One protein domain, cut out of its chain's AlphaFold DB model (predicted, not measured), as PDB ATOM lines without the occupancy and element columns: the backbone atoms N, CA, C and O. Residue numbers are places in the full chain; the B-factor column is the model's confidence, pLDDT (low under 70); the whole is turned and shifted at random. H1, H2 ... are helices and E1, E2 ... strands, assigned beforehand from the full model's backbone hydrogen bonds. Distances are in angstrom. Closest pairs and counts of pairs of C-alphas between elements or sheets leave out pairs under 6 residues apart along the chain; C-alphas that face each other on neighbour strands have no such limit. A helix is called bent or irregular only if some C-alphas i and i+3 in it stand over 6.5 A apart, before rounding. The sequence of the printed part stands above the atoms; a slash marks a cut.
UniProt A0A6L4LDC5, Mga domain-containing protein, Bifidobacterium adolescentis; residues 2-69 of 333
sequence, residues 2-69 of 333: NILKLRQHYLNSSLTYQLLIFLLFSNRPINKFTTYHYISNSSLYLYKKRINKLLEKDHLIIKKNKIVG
ATOM      1  N   ASN A   2     -34.545 -44.462  48.310       77.31
ATOM      2  CA  ASN A   2     -34.019 -44.946  47.031       77.31
ATOM      3  C   ASN A   2     -33.160 -43.847  46.374       77.31
ATOM      4  O   ASN A   2     -33.708 -42.866  45.873       77.31
ATOM      5  N   ILE A   3     -31.829 -44.013  46.381       80.06
ATOM      6  CA  ILE A   3     -30.832 -43.088  45.794       80.06
ATOM      7  C   ILE A   3     -31.246 -42.615  44.395       80.06
ATOM      8  O   ILE A   3     -31.003 -41.469  44.022       80.06
ATOM      9  N   LEU A   4     -31.917 -43.469  43.622       74.88
ATOM     10  CA  LEU A   4     -32.354 -43.126  42.280       74.88
ATOM     11  C   LEU A   4     -33.509 -42.108  42.256       74.88
ATOM     12  O   LEU A   4     -33.507 -41.215  41.413       74.88
ATOM     13  N   LYS A   5     -34.453 -42.179  43.206       80.19
ATOM     14  CA  LYS A   5     -35.515 -41.165  43.359       80.19
ATOM     15  C   LYS A   5     -34.935 -39.816  43.785       80.19
ATOM     16  O   LYS A   5     -35.372 -38.778  43.298       80.19
ATOM     17  N   LEU A   6     -33.913 -39.833  44.643       83.94
ATOM     18  CA  LEU A   6     -33.198 -38.621  45.044       83.94
ATOM     19  C   LEU A   6     -32.452 -37.994  43.851       83.94
ATOM     20  O   LEU A   6     -32.586 -36.798  43.600       83.94
ATOM     21  N   ARG A   7     -31.731 -38.803  43.060       81.06
ATOM     22  CA  ARG A   7     -31.097 -38.352  41.806       81.06
ATOM     23  C   ARG A   7     -32.115 -37.751  40.840       81.06
ATOM     24  O   ARG A   7     -31.873 -36.671  40.307       81.06
ATOM     25  N   GLN A   8     -33.258 -38.412  40.649       81.12
ATOM     26  CA  GLN A   8     -34.341 -37.887  39.820       81.12
ATOM     27  C   GLN A   8     -34.829 -36.531  40.337       81.12
ATOM     28  O   GLN A   8     -34.965 -35.602  39.547       81.12
ATOM     29  N   HIS A   9     -35.054 -36.387  41.644       85.44
ATOM     30  CA  HIS A   9     -35.502 -35.126  42.233       85.44
ATOM     31  C   HIS A   9     -34.523 -33.972  41.954       85.44
ATOM     32  O   HIS A   9     -34.944 -32.899  41.513       85.44
ATOM     33  N   TYR A  10     -33.216 -34.199  42.121       87.06
ATOM     34  CA  TYR A  10     -32.196 -33.197  41.793       87.06
ATOM     35  C   TYR A  10     -32.184 -32.827  40.308       87.06
ATOM     36  O   TYR A  10     -32.111 -31.645  39.962       87.06
ATOM     37  N   LEU A  11     -32.284 -33.815  39.417       85.25
ATOM     38  CA  LEU A  11     -32.309 -33.571  37.975       85.25
ATOM     39  C   LEU A  11     -33.565 -32.812  37.554       85.25
ATOM     40  O   LEU A  11     -33.467 -31.801  36.857       85.25
ATOM     41  N   ASN A  12     -34.725 -33.219  38.060       84.19
ATOM     42  CA  ASN A  12     -36.000 -32.562  37.797       84.19
ATOM     43  C   ASN A  12     -36.085 -31.163  38.416       84.19
ATOM     44  O   ASN A  12     -36.957 -30.400  38.023       84.19
ATOM     45  N   SER A  13     -35.166 -30.790  39.306       88.38
ATOM     46  CA  SER A  13     -35.040 -29.426  39.836       88.38
ATOM     47  C   SER A  13     -34.012 -28.576  39.071       88.38
ATOM     48  O   SER A  13     -33.957 -27.357  39.226       88.38
ATOM     49  N   SER A  14     -33.183 -29.190  38.221       91.62
ATOM     50  CA  SER A  14     -32.116 -28.510  37.484       91.62
ATOM     51  C   SER A  14     -32.600 -27.987  36.130       91.62
ATOM     52  O   SER A  14     -32.746 -28.736  35.164       91.62
ATOM     53  N   LEU A  15     -32.749 -26.663  36.011       93.12
ATOM     54  CA  LEU A  15     -33.095 -26.002  34.741       93.12
ATOM     55  C   LEU A  15     -32.083 -26.278  33.618       93.12
ATOM     56  O   LEU A  15     -32.464 -26.354  32.452       93.12
ATOM     57  N   THR A  16     -30.799 -26.457  33.949       93.75
ATOM     58  CA  THR A  16     -29.765 -26.822  32.963       93.75
ATOM     59  C   THR A  16     -30.055 -28.198  32.363       93.75
ATOM     60  O   THR A  16     -29.998 -28.360  31.146       93.75
ATOM     61  N   TYR A  17     -30.401 -29.173  33.210       91.81
ATOM     62  CA  TYR A  17     -30.755 -30.523  32.780       91.81
ATOM     63  C   TYR A  17     -32.058 -30.527  31.974       91.81
ATOM     64  O   TYR A  17     -32.089 -31.042  30.858       91.81
ATOM     65  N   GLN A  18     -33.110 -29.884  32.486       92.31
ATOM     66  CA  GLN A  18     -34.395 -29.780  31.792       92.31
ATOM     67  C   GLN A  18     -34.244 -29.136  30.408       92.31
ATOM     68  O   GLN A  18     -34.808 -29.625  29.428       92.31
ATOM     69  N   LEU A  19     -33.436 -28.073  30.298       94.81
ATOM     70  CA  LEU A  19     -33.144 -27.428  29.021       94.81
ATOM     71  C   LEU A  19     -32.356 -28.352  28.086       94.81
ATOM     72  O   LEU A  19     -32.651 -28.391  26.893       94.81
ATOM     73  N   LEU A  20     -31.374 -29.100  28.595       93.81
ATOM     74  CA  LEU A  20     -30.613 -30.062  27.798       93.81
ATOM     75  C   LEU A  20     -31.525 -31.153  27.217       93.81
ATOM     76  O   LEU A  20     -31.522 -31.363  26.004       93.81
ATOM     77  N   ILE A  21     -32.366 -31.778  28.048       91.62
ATOM     78  CA  ILE A  21     -33.364 -32.769  27.613       91.62
ATOM     79  C   ILE A  21     -34.324 -32.158  26.587       91.62
ATOM     80  O   ILE A  21     -34.581 -32.760  25.542       91.62
ATOM     81  N   PHE A  22     -34.797 -30.931  26.823       92.62
ATOM     82  CA  PHE A  22     -35.641 -30.218  25.867       92.62
ATOM     83  C   PHE A  22     -34.932 -30.021  24.518       92.62
ATOM     84  O   PHE A  22     -35.500 -30.319  23.471       92.62
ATOM     85  N   LEU A  23     -33.680 -29.558  24.513       93.62
ATOM     86  CA  LEU A  23     -32.920 -29.323  23.283       93.62
ATOM     87  C   LEU A  23     -32.627 -30.619  22.512       93.62
ATOM     88  O   LEU A  23     -32.651 -30.605  21.275       93.62
ATOM     89  N   LEU A  24     -32.385 -31.727  23.218       90.94
ATOM     90  CA  LEU A  24     -32.140 -33.045  22.629       90.94
ATOM     91  C   LEU A  24     -33.409 -33.639  22.003       90.94
ATOM     92  O   LEU A  24     -33.372 -34.079  20.848       90.94
ATOM     93  N   PHE A  25     -34.533 -33.587  22.721       89.25
ATOM     94  CA  PHE A  25     -35.674 -34.473  22.471       89.25
ATOM     95  C   PHE A  25     -37.000 -33.766  22.174       89.25
ATOM     96  O   PHE A  25     -37.871 -34.357  21.542       89.25
ATOM     97  N   SER A  26     -37.169 -32.501  22.565       88.00
ATOM     98  CA  SER A  26     -38.420 -31.775  22.328       88.00
ATOM     99  C   SER A  26     -38.561 -31.336  20.869       88.00
ATOM    100  O   SER A  26     -37.625 -30.826  20.245       88.00
ATOM    101  N   ASN A  27     -39.778 -31.466  20.340       85.19
ATOM    102  CA  ASN A  27     -40.197 -30.879  19.067       85.19
ATOM    103  C   ASN A  27     -40.808 -29.471  19.229       85.19
ATOM    104  O   ASN A  27     -41.120 -28.816  18.237       85.19
ATOM    105  N   ARG A  28     -40.979 -28.991  20.467       88.62
ATOM    106  CA  ARG A  28     -41.602 -27.696  20.761       88.62
ATOM    107  C   ARG A  28     -40.602 -26.549  20.552       88.62
ATOM    108  O   ARG A  28     -39.405 -26.724  20.780       88.62
ATOM    109  N   PRO A  29     -41.064 -25.345  20.167       91.06
ATOM    110  CA  PRO A  29     -40.188 -24.181  20.071       91.06
ATOM    111  C   PRO A  29     -39.668 -23.770  21.453       91.06
ATOM    112  O   PRO A  29     -40.380 -23.888  22.452       91.06
ATOM    113  N   ILE A  30     -38.446 -23.227  21.506       92.94
ATOM    114  CA  ILE A  30     -37.775 -22.845  22.763       92.94
ATOM    115  C   ILE A  30     -38.595 -21.862  23.612       92.94
ATOM    116  O   ILE A  30     -38.520 -21.883  24.833       92.94
ATOM    117  N   ASN A  31     -39.439 -21.054  22.973       92.12
ATOM    118  CA  ASN A  31     -40.303 -20.080  23.633       92.12
ATOM    119  C   ASN A  31     -41.303 -20.772  24.579       92.12
ATOM    120  O   ASN A  31     -41.662 -20.232  25.617       92.12
ATOM    121  N   LYS A  32     -41.730 -22.004  24.258       93.81
ATOM    122  CA  LYS A  32     -42.582 -22.796  25.157       93.81
ATOM    123  C   LYS A  32     -41.826 -23.233  26.408       93.81
ATOM    124  O   LYS A  32     -42.427 -23.262  27.474       93.81
ATOM    125  N   PHE A  33     -40.528 -23.521  26.291       94.19
ATOM    126  CA  PHE A  33     -39.678 -23.812  27.446       94.19
ATOM    127  C   PHE A  33     -39.545 -22.577  28.344       94.19
ATOM    128  O   PHE A  33     -39.758 -22.673  29.548       94.19
ATOM    129  N   THR A  34     -39.273 -21.401  27.767       93.88
ATOM    130  CA  THR A  34     -39.118 -20.169  28.557       93.88
ATOM    131  C   THR A  34     -40.394 -19.768  29.282       93.88
ATOM    132  O   THR A  34     -40.326 -19.388  30.445       93.88
ATOM    133  N   THR A  35     -41.553 -19.897  28.626       93.06
ATOM    134  CA  THR A  35     -42.854 -19.624  29.250       93.06
ATOM    135  C   THR A  35     -43.170 -20.624  30.358       93.06
ATOM    136  O   THR A  35     -43.579 -20.211  31.434       93.06
ATOM    137  N   TYR A  36     -42.961 -21.922  30.122       93.69
ATOM    138  CA  TYR A  36     -43.281 -22.962  31.105       93.69
ATOM    139  C   TYR A  36     -42.413 -22.870  32.369       93.69
ATOM    140  O   TYR A  36     -42.899 -23.096  33.470       93.69
ATOM    141  N   HIS A  37     -41.138 -22.507  32.213       92.94
ATOM    142  CA  HIS A  37     -40.191 -22.386  33.323       92.94
ATOM    143  C   HIS A  37     -40.033 -20.953  33.855       92.94
ATOM    144  O   HIS A  37     -39.171 -20.723  34.698       92.94
ATOM    145  N   TYR A  38     -40.822 -19.989  33.365       93.50
ATOM    146  CA  TYR A  38     -40.759 -18.572  33.753       93.50
ATOM    147  C   TYR A  38     -39.342 -17.962  33.690       93.50
ATOM    148  O   TYR A  38     -38.949 -17.172  34.547       93.50
ATOM    149  N   ILE A  39     -38.554 -18.317  32.668       93.56
ATOM    150  CA  ILE A  39     -37.177 -17.820  32.507       93.56
ATOM    151  C   ILE A  39     -37.074 -16.714  31.451       93.56
ATOM    152  O   ILE A  39     -37.674 -16.785  30.378       93.56
ATOM    153  N   SER A  40     -36.243 -15.708  31.734       93.00
ATOM    154  CA  SER A  40     -35.917 -14.640  30.781       93.00
ATOM    155  C   SER A  40     -34.987 -15.123  29.657       93.00
ATOM    156  O   SER A  40     -34.280 -16.129  29.791       93.00
ATOM    157  N   ASN A  41     -34.907 -14.360  28.560       90.06
ATOM    158  CA  ASN A  41     -33.953 -14.625  27.474       90.06
ATOM    159  C   ASN A  41     -32.487 -14.554  27.940       90.06
ATOM    160  O   ASN A  41     -31.662 -15.359  27.501       90.06
ATOM    161  N   SER A  42     -32.168 -13.638  28.859       92.38
ATOM    162  CA  SER A  42     -30.828 -13.503  29.442       92.38
ATOM    163  C   SER A  42     -30.453 -14.740  30.264       92.38
ATOM    164  O   SER A  42     -29.369 -15.298  30.094       92.38
ATOM    165  N   SER A  43     -31.379 -15.238  31.090       92.94
ATOM    166  CA  SER A  43     -31.192 -16.478  31.856       92.94
ATOM    167  C   SER A  43     -31.026 -17.685  30.928       92.94
ATOM    168  O   SER A  43     -30.115 -18.491  31.110       92.94
ATOM    169  N   LEU A  44     -31.850 -17.780  29.877       94.19
ATOM    170  CA  LEU A  44     -31.746 -18.830  28.864       94.19
ATOM    171  C   LEU A  44     -30.356 -18.859  28.204       94.19
ATOM    172  O   LEU A  44     -29.806 -19.938  27.981       94.19
ATOM    173  N   TYR A  45     -29.777 -17.695  27.896       93.94
ATOM    174  CA  TYR A  45     -28.428 -17.605  27.332       93.94
ATOM    175  C   TYR A  45     -27.363 -18.163  28.287       93.94
ATOM    176  O   TYR A  45     -26.502 -18.938  27.862       93.94
ATOM    177  N   LEU A  46     -27.453 -17.851  29.585       94.88
ATOM    178  CA  LEU A  46     -26.535 -18.384  30.597       94.88
ATOM    179  C   LEU A  46     -26.617 -19.913  30.702       94.88
ATOM    180  O   LEU A  46     -25.577 -20.576  30.729       94.88
ATOM    181  N   TYR A  47     -27.824 -20.490  30.697       95.50
ATOM    182  CA  TYR A  47     -27.986 -21.948  30.700       95.50
ATOM    183  C   TYR A  47     -27.419 -22.592  29.433       95.50
ATOM    184  O   TYR A  47     -26.702 -23.586  29.530       95.50
ATOM    185  N   LYS A  48     -27.636 -22.000  28.250       95.19
ATOM    186  CA  LYS A  48     -27.016 -22.484  27.003       95.19
ATOM    187  C   LYS A  48     -25.493 -22.430  27.055       95.19
ATOM    188  O   LYS A  48     -24.853 -23.369  26.600       95.19
ATOM    189  N   LYS A  49     -24.904 -21.380  27.638       95.12
ATOM    190  CA  LYS A  49     -23.446 -21.282  27.818       95.12
ATOM    191  C   LYS A  49     -22.914 -22.405  28.711       95.12
ATOM    192  O   LYS A  49     -21.871 -22.973  28.402       95.12
ATOM    193  N   ARG A  50     -23.629 -22.753  29.788       95.06
ATOM    194  CA  ARG A  50     -23.285 -23.900  30.649       95.06
ATOM    195  C   ARG A  50     -23.372 -25.219  29.884       95.06
ATOM    196  O   ARG A  50     -22.437 -26.002  29.951       95.06
ATOM    197  N   ILE A  51     -24.446 -25.429  29.121       95.50
ATOM    198  CA  ILE A  51     -24.608 -26.642  28.307       95.50
ATOM    199  C   ILE A  51     -23.508 -26.743  27.243       95.50
ATOM    200  O   ILE A  51     -22.927 -27.808  27.095       95.50
ATOM    201  N   ASN A  52     -23.161 -25.651  26.555       95.12
ATOM    202  CA  ASN A  52     -22.069 -25.657  25.576       95.12
ATOM    203  C   ASN A  52     -20.741 -26.112  26.190       95.12
ATOM    204  O   ASN A  52     -20.056 -26.910  25.571       95.12
ATOM    205  N   LYS A  53     -20.408 -25.671  27.412       93.69
ATOM    206  CA  LYS A  53     -19.205 -26.148  28.116       93.69
ATOM    207  C   LYS A  53     -19.239 -27.655  28.389       93.69
ATOM    208  O   LYS A  53     -18.214 -28.311  28.300       93.69
ATOM    209  N   LEU A  54     -20.408 -28.203  28.730       90.25
ATOM    210  CA  LEU A  54     -20.564 -29.644  28.977       90.25
ATOM    211  C   LEU A  54     -20.433 -30.472  27.692       90.25
ATOM    212  O   LEU A  54     -19.951 -31.597  27.740       90.25
ATOM    213  N   LEU A  55     -20.875 -29.912  26.567       91.19
ATOM    214  CA  LEU A  55     -20.901 -30.551  25.251       91.19
ATOM    215  C   LEU A  55     -19.592 -30.384  24.454       91.19
ATOM    216  O   LEU A  55     -19.417 -31.017  23.414       91.19
ATOM    217  N   GLU A  56     -18.676 -29.538  24.932       89.81
ATOM    218  CA  GLU A  56     -17.432 -29.187  24.241       89.81
ATOM    219  C   GLU A  56     -16.518 -30.400  24.029       89.81
ATOM    220  O   GLU A  56     -15.974 -30.561  22.936       89.81
ATOM    221  N   LYS A  57     -16.438 -31.298  25.024       83.06
ATOM    222  CA  LYS A  57     -15.671 -32.556  24.945       83.06
ATOM    223  C   LYS A  57     -16.123 -33.464  23.794       83.06
ATOM    224  O   LYS A  57     -15.318 -34.176  23.209       83.06
ATOM    225  N   ASP A  58     -17.399 -33.378  23.427       84.19
ATOM    226  CA  ASP A  58     -18.003 -34.178  22.365       84.19
ATOM    227  C   ASP A  58     -17.973 -33.438  21.012       84.19
ATOM    228  O   ASP A  58     -18.476 -33.948  20.010       84.19
ATOM    229  N   HIS A  59     -17.377 -32.239  20.956       89.44
ATOM    230  CA  HIS A  59     -17.421 -31.312  19.819       89.44
ATOM    231  C   HIS A  59     -18.851 -30.935  19.399       89.44
ATOM    232  O   HIS A  59     -19.151 -30.738  18.216       89.44
ATOM    233  N   LEU A  60     -19.752 -30.828  20.377       92.88
ATOM    234  CA  LEU A  60     -21.146 -30.455  20.179       92.88
ATOM    235  C   LEU A  60     -21.394 -29.028  20.670       92.88
ATOM    236  O   LEU A  60     -20.860 -28.590  21.686       92.88
ATOM    237  N   ILE A  61     -22.245 -28.286  19.960       95.56
ATOM    238  CA  ILE A  61     -22.568 -26.895  20.309       95.56
ATOM    239  C   ILE A  61     -24.043 -26.582  20.086       95.56
ATOM    240  O   ILE A  61     -24.705 -27.154  19.222       95.56
ATOM    241  N   ILE A  62     -24.568 -25.605  20.821       95.50
ATOM    242  CA  ILE A  62     -25.907 -25.064  20.589       95.50
ATOM    243  C   ILE A  62     -25.827 -23.927  19.567       95.50
ATOM    244  O   ILE A  62     -25.298 -22.852  19.853       95.50
ATOM    245  N   LYS A  63     -26.444 -24.121  18.397       91.81
ATOM    246  CA  LYS A  63     -26.679 -23.079  17.383       91.81
ATOM    247  C   LYS A  63     -28.175 -22.956  17.106       91.81
ATOM    248  O   LYS A  63     -28.864 -23.953  16.923       91.81
ATOM    249  N   LYS A  64     -28.702 -21.724  17.079       88.50
ATOM    250  CA  LYS A  64     -30.127 -21.434  16.792       88.50
ATOM    251  C   LYS A  64     -31.108 -22.330  17.583       88.50
ATOM    252  O   LYS A  64     -32.067 -22.858  17.028       88.50
ATOM    253  N   ASN A  65     -30.865 -22.501  18.887       90.56
ATOM    254  CA  ASN A  65     -31.683 -23.326  19.798       90.56
ATOM    255  C   ASN A  65     -31.735 -24.824  19.448       90.56
ATOM    256  O   ASN A  65     -32.685 -25.512  19.815       90.56
ATOM    257  N   LYS A  66     -30.724 -25.331  18.743       91.94
ATOM    258  CA  LYS A  66     -30.541 -26.752  18.452       91.94
ATOM    259  C   LYS A  66     -29.115 -27.150  18.803       91.94
ATOM    260  O   LYS A  66     -28.198 -26.355  18.610       91.94
ATOM    261  N   ILE A  67     -28.942 -28.366  19.299       94.50
ATOM    262  CA  ILE A  67     -27.616 -28.976  19.402       94.50
ATOM    263  C   ILE A  67     -27.223 -29.418  17.992       94.50
ATOM    264  O   ILE A  67     -28.029 -30.044  17.300       94.50
ATOM    265  N   VAL A  68     -26.025 -29.033  17.565       92.44
ATOM    266  CA  VAL A  68     -25.459 -29.344  16.252       92.44
ATOM    267  C   VAL A  68     -24.057 -29.922  16.409       92.44
ATOM    268  O   VAL A  68     -23.348 -29.598  17.362       92.44
ATOM    269  N   GLY A  69     -23.676 -30.760  15.452       91.19
ATOM    270  CA  GLY A  69     -22.440 -31.534  15.443       91.19
ATOM    271  C   GLY A  69     -22.706 -32.907  14.831       91.19
ATOM    272  O   GLY A  69     -23.707 -33.086  14.135       91.19
TER     273      GLY A  69
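AT A GLANCE: This is residues 2 to 69 of the 333 residues of the protein "Mga domain-containing protein" of Bifidobacterium adolescentis (UniProt A0A6L4LDC5). A small helical body has H2 in its middle, with the long helix H4 crossing it steeply on one side, the short helix H3 near H2 and H4, and the small hairpin E1 E2 packed on both, E2 by residues 20 to 24 of H2 and E1 by residues 48 to 55 of H4. From this body residues 2 to 14, of which 3 to 13 belong to H1, stick out as a free helical arm that makes much of the length. The printed part has 68 residues, with four named helices and then two named strands, in the order H1 H2 H3 H4 E1 E2; the two strands form an antiparallel sheet, and the class is mostly helix. The whole is compact, with a radius of gyration of the C-alphas of 12.6 A, and spans 38 by 30 by 22 A.

IN THESE COORDINATES: H1 runs from residue 3, C-alpha at (-30.832, -43.088, 45.794), to residue 13, over 15.5 A. H2 holds residues 15 to 25 and is 15.1 A long. H3 holds residues 30 to 36. H4, residues 41 to 58, is the longest helix at 25.7 A and begins with C-alpha 41 at (-33.953, -14.625, 27.474). It has a kink of 28 degrees near residue 52, and it is irregular, but only just: C-alphas 54 and 57 are 7.0 A apart. Strand E1 is residues 61 to 63, and strand E2 is residues 66 to 68, ending with C-alpha 68 at (-25.459, -29.344, 16.252).

HOW THE PARTS SIT: H1 and H2 only just touch, with 3 pairs of C-alphas within 8 A, and touch only at the corner by their link; the closest C-alphas are those of Leu 11 and Tyr 17, 6.2 A apart. Their lines are about perpendicular, at 90 degrees. H2 and H4 touch, H4 with its residues 47 to 51 alone, and the closest C-alphas are those of Thr 16 and Tyr 47, 5.7 A apart. These two run the same way at a steep tilt of 67 degrees. H3 is close to H2 but not clearly touching, with C-alphas of Leu 19 and Phe 33 closest at 7.6 A. H3 is likewise close to H4 but not clearly touching, with C-alphas of Thr 34 and Leu 44 closest at 7.5 A. E1 and E2 form an antiparallel hairpin, with N 63 and O 66 at 2.8 A and N 61 and O 68 at 3.1 A, both within hydrogen-bond range. The closest C-alphas of H2 and E2 are those of Leu 23 and Lys 66, 6.0 A apart; those of H4 and E1 are Asn 52 and Ile 61, 5.4 A apart. In H1, H2 and H3 every O i to N i+4 pair is within hydrogen-bond range, and in H4 12 of 14 are.

THE WHOLE: The C-alphas farthest apart are those of Asn 2 and Lys 64, at 38.5 A. Without residues 2 to 14 the body spans 30 by 22 by 18 A. The five links between named elements are tight, and the printed part has no cut. The mean pLDDT of the printed part is 90.5, and no printed residue is under 70.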